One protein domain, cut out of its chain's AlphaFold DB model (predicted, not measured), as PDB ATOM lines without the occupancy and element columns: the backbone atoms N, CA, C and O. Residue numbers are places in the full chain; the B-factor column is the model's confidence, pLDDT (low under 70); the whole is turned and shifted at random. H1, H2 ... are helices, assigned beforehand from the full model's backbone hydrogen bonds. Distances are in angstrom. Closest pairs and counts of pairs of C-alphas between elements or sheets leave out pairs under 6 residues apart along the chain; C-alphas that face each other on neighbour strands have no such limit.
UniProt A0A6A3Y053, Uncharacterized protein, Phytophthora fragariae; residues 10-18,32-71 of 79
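AT A GLANCE: This is residues 10 to 18 and 32 to 71 of the 79 residues of an uncharacterized protein of Phytophthora fragariae (UniProt A0A6A3Y053). After a detached first piece, the printed chain makes an open ring of short helices and links with a hollow middle: H2 forms one side, residues 44 to 50 turn away from it to H3, residues 55 to 59 run along the opposite side to H4, and H5 comes back near H2. H1, beyond the cut, sits as a separate short helix at the end of the long axis away from H5, and no helix touches another. The printed part has 49 residues with five named helices, in the order H1 H2 H3 H4 H5, and no named strand; the class is all helix. The whole is only just loose, close to compact, with a radius of gyration of the C-alphas of 11.7 A and spans of 32 by 24 by 14 A.

HOW THE PARTS SIT: H1, residues 10 to 16, and H2, residues 32 to 43, are only just apart, their closest C-alphas being 8.2 A from each other. H3, residues 51 to 54, is apart from both H1 and H2. H4, residues 60 to 65, is apart from H1, H2 and H3. H5, residues 68 to 71, meets H4 only through their link. H5 is near H2, with 5 pairs of C-alphas within 10 A and no pair within 8 A, and it is apart from H1 and H3. In H1, H2 and H4 every O i to N i+4 pair is within hydrogen-bond range; H3 and H5, of four residues each, are too short for such a pair, and each has its one O i to N i+3 pair within range.

IN THESE COORDINATES: H1 begins with C-alpha 10 at (20.461, 14.260, -9.652) and is 10.2 A long from first to last C-alpha, Ser 10 to Thr 16. H2, the longest helix with 12 residues, runs 16.4 A from Thr 32, whose C-alpha is at (31.326, 34.159, -7.658), to Leu 43. H3 runs from Asp 51 to Ala 54. H4 runs 8.9 A from Ser 60 to Arg 65. H5 runs from Tyr 68 to Leu 71, whose C-alpha is at (25.564, 42.640, -6.349).

THE WHOLE: The two C-alphas farthest apart are those of Ala 11 and Glu 70, at 32.9 A. Residues 19 to 31 are not printed, and C-alphas 18 and 32 stand 20.4 A apart across this cut, which lies in the link from H1 to H2. Of the links printed whole, H3 to H4 and H4 to H5 are tight and H2 to H3 is short. The mean pLDDT of the printed part is 75.8; residue 10 and residues 67 to 71, of which 68 to 71 belong to H5, are under 70.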
ATOM      1  N   SER A  10      19.590  14.044  -8.496       69.00
ATOM      2  CA  SER A  10      20.461  14.260  -9.652       69.00
ATOM      3  C   SER A  10      19.780  13.889 -10.976       69.00
ATOM      4  O   SER A  10      20.001  14.557 -11.983       69.00
ATOM      5  N   ALA A  11      18.934  12.853 -10.973       72.81
ATOM      6  CA  ALA A  11      18.143  12.446 -12.128       72.81
ATOM      7  C   ALA A  11      16.990  13.425 -12.399       72.81
ATOM      8  O   ALA A  11      16.813  13.836 -13.541       72.81
ATOM      9  N   LYS A  12      16.270  13.867 -11.356       73.44
ATOM     10  CA  LYS A  12      15.223  14.899 -11.460       73.44
ATOM     11  C   LYS A  12      15.770  16.192 -12.066       73.44
ATOM     12  O   LYS A  12      15.213  16.678 -13.039       73.44
ATOM     13  N   LEU A  13      16.905  16.685 -11.565       72.69
ATOM     14  CA  LEU A  13      17.551  17.888 -12.099       72.69
ATOM     15  C   LEU A  13      17.965  17.745 -13.568       72.69
ATOM     16  O   LEU A  13      17.870  18.712 -14.311       72.69
ATOM     17  N   ARG A  14      18.398  16.556 -14.003       72.88
ATOM     18  CA  ARG A  14      18.734  16.294 -15.417       72.88
ATOM     19  C   ARG A  14      17.512  16.247 -16.336       72.88
ATOM     20  O   ARG A  14      17.680  16.411 -17.536       72.88
ATOM     21  N   LEU A  15      16.327  15.957 -15.799       76.19
ATOM     22  CA  LEU A  15      15.071  15.962 -16.554       76.19
ATOM     23  C   LEU A  15      14.481  17.368 -16.656       76.19
ATOM     24  O   LEU A  15      13.863  17.698 -17.662       76.19
ATOM     25  N   THR A  16      14.647  18.183 -15.613       75.38
ATOM     26  CA  THR A  16      14.060  19.526 -15.535       75.38
ATOM     27  C   THR A  16      14.989  20.625 -16.033       75.38
ATOM     28  O   THR A  16      14.513  21.710 -16.353       75.38
ATOM     29  N   THR A  17      16.299  20.370 -16.088       71.81
ATOM     30  CA  THR A  17      17.308  21.369 -16.451       71.81
ATOM     31  C   THR A  17      18.428  20.777 -17.297       71.81
ATOM     32  O   THR A  17      18.846  19.636 -17.097       71.81
ATOM     33  N   ASP A  18      19.029  21.607 -18.149       71.12
ATOM     34  CA  ASP A  18      20.256  21.254 -18.878       71.12
ATOM     35  C   ASP A  18      21.511  21.261 -17.977       71.12
ATOM     36  O   ASP A  18      22.630  20.957 -18.413       71.12
ATOM     37  N   THR A  32      32.404  34.165  -8.664       77.50
ATOM     38  CA  THR A  32      31.326  34.159  -7.658       77.50
ATOM     39  C   THR A  32      29.970  34.499  -8.289       77.50
ATOM     40  O   THR A  32      28.945  33.950  -7.894       77.50
ATOM     41  N   PHE A  33      29.950  35.338  -9.330       77.44
ATOM     42  CA  PHE A  33      28.736  35.659 -10.082       77.44
ATOM     43  C   PHE A  33      28.171  34.446 -10.825       77.44
ATOM     44  O   PHE A  33      26.977  34.171 -10.731       77.44
ATOM     45  N   SER A  34      29.021  33.674 -11.506       77.12
ATOM     46  CA  SER A  34      28.624  32.433 -12.181       77.12
ATOM     47  C   SER A  34      28.110  31.390 -11.184       77.12
ATOM     48  O   SER A  34      27.156  30.672 -11.487       77.12
ATOM     49  N   MET A  35      28.697  31.349  -9.982       79.81
ATOM     50  CA  MET A  35      28.208  30.537  -8.864       79.81
ATOM     51  C   MET A  35      26.791  30.915  -8.448       79.81
ATOM     52  O   MET A  35      25.912  30.054  -8.400       79.81
ATOM     53  N   LEU A  36      26.552  32.200  -8.195       81.00
ATOM     54  CA  LEU A  36      25.248  32.681  -7.751       81.00
ATOM     55  C   LEU A  36      24.181  32.544  -8.836       81.00
ATOM     56  O   LEU A  36      23.069  32.118  -8.534       81.00
ATOM     57  N   TYR A  37      24.524  32.820 -10.096       80.38
ATOM     58  CA  TYR A  37      23.613  32.636 -11.225       80.38
ATOM     59  C   TYR A  37      23.073  31.204 -11.280       80.38
ATOM     60  O   TYR A  37      21.863  30.984 -11.307       80.38
ATOM     61  N   ARG A  38      23.970  30.217 -11.216       80.50
ATOM     62  CA  ARG A  38      23.570  28.810 -11.255       80.50
ATOM     63  C   ARG A  38      22.844  28.372  -9.986       80.50
ATOM     64  O   ARG A  38      21.937  27.556 -10.087       80.50
ATOM     65  N   TYR A  39      23.207  28.901  -8.814       82.19
ATOM     66  CA  TYR A  39      22.457  28.655  -7.579       82.19
ATOM     67  C   TYR A  39      20.992  29.089  -7.721       82.19
ATOM     68  O   TYR A  39      20.102  28.284  -7.462       82.19
ATOM     69  N   PHE A  40      20.732  30.315  -8.185       80.75
ATOM     70  CA  PHE A  40      19.359  30.798  -8.359       80.75
ATOM     71  C   PHE A  40      18.596  30.030  -9.436       80.75
ATOM     72  O   PHE A  40      17.431  29.719  -9.217       80.75
ATOM     73  N   ALA A  41      19.255  29.669 -10.540       82.56
ATOM     74  CA  ALA A  41      18.641  28.841 -11.573       82.56
ATOM     75  C   ALA A  41      18.248  27.453 -11.036       82.56
ATOM     76  O   ALA A  41      17.178  26.951 -11.347       82.56
ATOM     77  N   LEU A  42      19.074  26.838 -10.183       80.00
ATOM     78  CA  LEU A  42      18.756  25.543  -9.569       80.00
ATOM     79  C   LEU A  42      17.683  25.645  -8.480       80.00
ATOM     80  O   LEU A  42      16.906  24.709  -8.317       80.00
ATOM     81  N   LEU A  43      17.618  26.760  -7.744       81.56
ATOM     82  CA  LEU A  43      16.677  26.958  -6.636       81.56
ATOM     83  C   LEU A  43      15.205  26.813  -7.059       81.56
ATOM     84  O   LEU A  43      14.372  26.453  -6.231       81.56
ATOM     85  N   GLU A  44      14.889  27.083  -8.327       81.81
ATOM     86  CA  GLU A  44      13.546  26.916  -8.902       81.81
ATOM     87  C   GLU A  44      13.158  25.442  -9.105       81.81
ATOM     88  O   GLU A  44      11.976  25.113  -9.129       81.81
ATOM     89  N   HIS A  45      14.144  24.547  -9.196       78.19
ATOM     90  CA  HIS A  45      13.948  23.120  -9.462       78.19
ATOM     91  C   HIS A  45      14.211  22.226  -8.243       78.19
ATOM     92  O   HIS A  45      14.019  21.011  -8.316       78.19
ATOM     93  N   LEU A  46      14.676  22.805  -7.134       78.44
ATOM     94  CA  LEU A  46      14.916  22.092  -5.883       78.44
ATOM     95  C   LEU A  46      13.627  21.995  -5.065       78.44
ATOM     96  O   LEU A  46      12.925  22.988  -4.866       78.44
ATOM     97  N   ASN A  47      13.345  20.798  -4.547       79.12
ATOM     98  CA  ASN A  47      12.251  20.604  -3.606       79.12
ATOM     99  C   ASN A  47      12.671  21.112  -2.220       79.12
ATOM    100  O   ASN A  47      13.595  20.572  -1.620       79.12
ATOM    101  N   LYS A  48      12.007  22.158  -1.723       76.00
ATOM    102  CA  LYS A  48      12.337  22.803  -0.439       76.00
ATOM    103  C   LYS A  48      11.758  22.078   0.773       76.00
ATOM    104  O   LYS A  48      12.113  22.418   1.891       76.00
ATOM    105  N   GLU A  49      10.859  21.128   0.539       77.19
ATOM    106  CA  GLU A  49      10.195  20.330   1.578       77.19
ATOM    107  C   GLU A  49      10.966  19.040   1.898       77.19
ATOM    108  O   GLU A  49      10.615  18.317   2.821       77.19
ATOM    109  N   GLU A  50      12.003  18.723   1.120       78.81
ATOM    110  CA  GLU A  50      12.855  17.559   1.346       78.81
ATOM    111  C   GLU A  50      13.945  17.935   2.363       78.81
ATOM    112  O   GLU A  50      14.801  18.755   2.035       78.81
ATOM    113  N   ASP A  51      13.910  17.356   3.575       76.06
ATOM    114  CA  ASP A  51      14.805  17.690   4.709       76.06
ATOM    115  C   ASP A  51      16.287  17.777   4.298       76.06
ATOM    116  O   ASP A  51      16.965  18.767   4.575       76.06
ATOM    117  N   ASP A  52      16.763  16.801   3.516       75.88
ATOM    118  CA  ASP A  52      18.146  16.742   3.019       75.88
ATOM    119  C   ASP A  52      18.555  17.961   2.168       75.88
ATOM    120  O   ASP A  52      19.741  18.270   2.043       75.88
ATOM    121  N   ILE A  53      17.590  18.621   1.521       75.50
ATOM    122  CA  ILE A  53      17.793  19.823   0.703       75.50
ATOM    123  C   ILE A  53      17.499  21.080   1.523       75.50
ATOM    124  O   ILE A  53      18.216  22.072   1.381       75.50
ATOM    125  N   ALA A  54      16.460  21.052   2.360       79.69
ATOM    126  CA  ALA A  54      16.023  22.180   3.173       79.69
ATOM    127  C   ALA A  54      17.167  22.715   4.047       79.69
ATOM    128  O   ALA A  54      17.419  23.921   4.050       79.69
ATOM    129  N   ASP A  55      17.936  21.812   4.660       81.44
ATOM    130  CA  ASP A  55      19.103  22.145   5.487       81.44
ATOM    131  C   ASP A  55      20.277  22.742   4.690       81.44
ATOM    132  O   ASP A  55      21.150  23.418   5.242       81.44
ATOM    133  N   LEU A  56      20.323  22.507   3.374       77.94
ATOM    134  CA  LEU A  56      21.378  23.005   2.487       77.94
ATOM    135  C   LEU A  56      21.040  24.356   1.857       77.94
ATOM    136  O   LEU A  56      21.944  25.030   1.351       77.94
ATOM    137  N   ILE A  57      19.765  24.753   1.852       80.31
ATOM    138  CA  ILE A  57      19.331  26.028   1.286       80.31
ATOM    139  C   ILE A  57      19.591  27.140   2.315       80.31
ATOM    140  O   ILE A  57      19.022  27.131   3.406       80.31
ATOM    141  N   PRO A  58      20.408  28.158   1.980       80.56
ATOM    142  CA  PRO A  58      20.594  29.318   2.837       80.56
ATOM    143  C   PRO A  58      19.260  29.981   3.183       80.56
ATOM    144  O   PRO A  58      18.413  30.184   2.307       80.56
ATOM    145  N   ALA A  59      19.127  30.421   4.438       81.44
ATOM    146  CA  ALA A  59      17.956  31.143   4.924       81.44
ATOM    147  C   ALA A  59      17.489  32.229   3.937       81.44
ATOM    148  O   ALA A  59      18.294  32.927   3.307       81.44
ATOM    149  N   SER A  60      16.170  32.415   3.832       76.12
ATOM    150  CA  SER A  60      15.549  33.325   2.857       76.12
ATOM    151  C   SER A  60      16.103  34.754   2.924       76.12
ATOM    152  O   SER A  60      16.261  35.410   1.894       76.12
ATOM    153  N   ALA A  61      16.458  35.233   4.120       74.12
ATOM    154  CA  ALA A  61      17.106  36.526   4.327       74.12
ATOM    155  C   ALA A  61      18.490  36.615   3.660       74.12
ATOM    156  O   ALA A  61      18.795  37.622   3.026       74.12
ATOM    157  N   CYS A  62      19.294  35.553   3.739       74.81
ATOM    158  CA  CYS A  62      20.602  35.475   3.090       74.81
ATOM    159  C   CYS A  62      20.447  35.418   1.562       74.81
ATOM    160  O   CYS A  62      21.065  36.189   0.834       74.81
ATOM    161  N   SER A  63      19.513  34.594   1.077       76.88
ATOM    162  CA  SER A  63      19.203  34.487  -0.355       76.88
ATOM    163  C   SER A  63      18.686  35.799  -0.966       76.88
ATOM    164  O   SER A  63      18.963  36.073  -2.133       76.88
ATOM    165  N   ARG A  64      17.965  36.640  -0.205       74.81
ATOM    166  CA  ARG A  64      17.533  37.974  -0.667       74.81
ATOM    167  C   ARG A  64      18.714  38.908  -0.921       74.81
ATOM    168  O   ARG A  64      18.726  39.554  -1.963       74.81
ATOM    169  N   ARG A  65      19.710  38.903  -0.031       72.25
ATOM    170  CA  ARG A  65      20.923  39.725  -0.166       72.25
ATOM    171  C   ARG A  65      21.818  39.292  -1.325       72.25
ATOM    172  O   ARG A  65      22.527  40.085  -1.924       72.25
ATOM    173  N   LEU A  66      21.752  38.012  -1.684       73.62
ATOM    174  CA  LEU A  66      22.483  37.458  -2.823       73.62
ATOM    175  C   LEU A  66      21.798  37.727  -4.171       73.62
ATOM    176  O   LEU A  66      22.383  37.437  -5.214       73.62
ATOM    177  N   ARG A  67      20.565  38.258  -4.198       69.88
ATOM    178  CA  ARG A  67      19.910  38.580  -5.470       69.88
ATOM    179  C   ARG A  67      20.640  39.733  -6.146       69.88
ATOM    180  O   ARG A  67      20.913  40.762  -5.541       69.88
ATOM    181  N   TYR A  68      20.844  39.559  -7.448       58.88
ATOM    182  CA  TYR A  68      21.618  40.391  -8.377       58.88
ATOM    183  C   TYR A  68      21.543  41.915  -8.164       58.88
ATOM    184  O   TYR A  68      22.507  42.599  -8.471       58.88
ATOM    185  N   LYS A  69      20.439  42.464  -7.629       62.84
ATOM    186  CA  LYS A  69      20.300  43.898  -7.315       62.84
ATOM    187  C   LYS A  69      21.349  44.407  -6.322       62.84
ATOM    188  O   LYS A  69      21.901  45.465  -6.578       62.84
ATOM    189  N   GLU A  70      21.640  43.666  -5.253       61.75
ATOM    190  CA  GLU A  70      22.650  44.066  -4.254       61.75
ATOM    191  C   GLU A  70      24.088  43.806  -4.741       61.75
ATOM    192  O   GLU A  70      25.038  44.378  -4.222       61.75
ATOM    193  N   LEU A  71      24.257  42.973  -5.772       64.31
ATOM    194  CA  LEU A  71      25.564  42.640  -6.349       64.31
ATOM    195  C   LEU A  71      25.962  43.540  -7.525       64.31
ATOM    196  O   LEU A  71      27.102  43.464  -7.969       64.31
TER     197      LEU A  71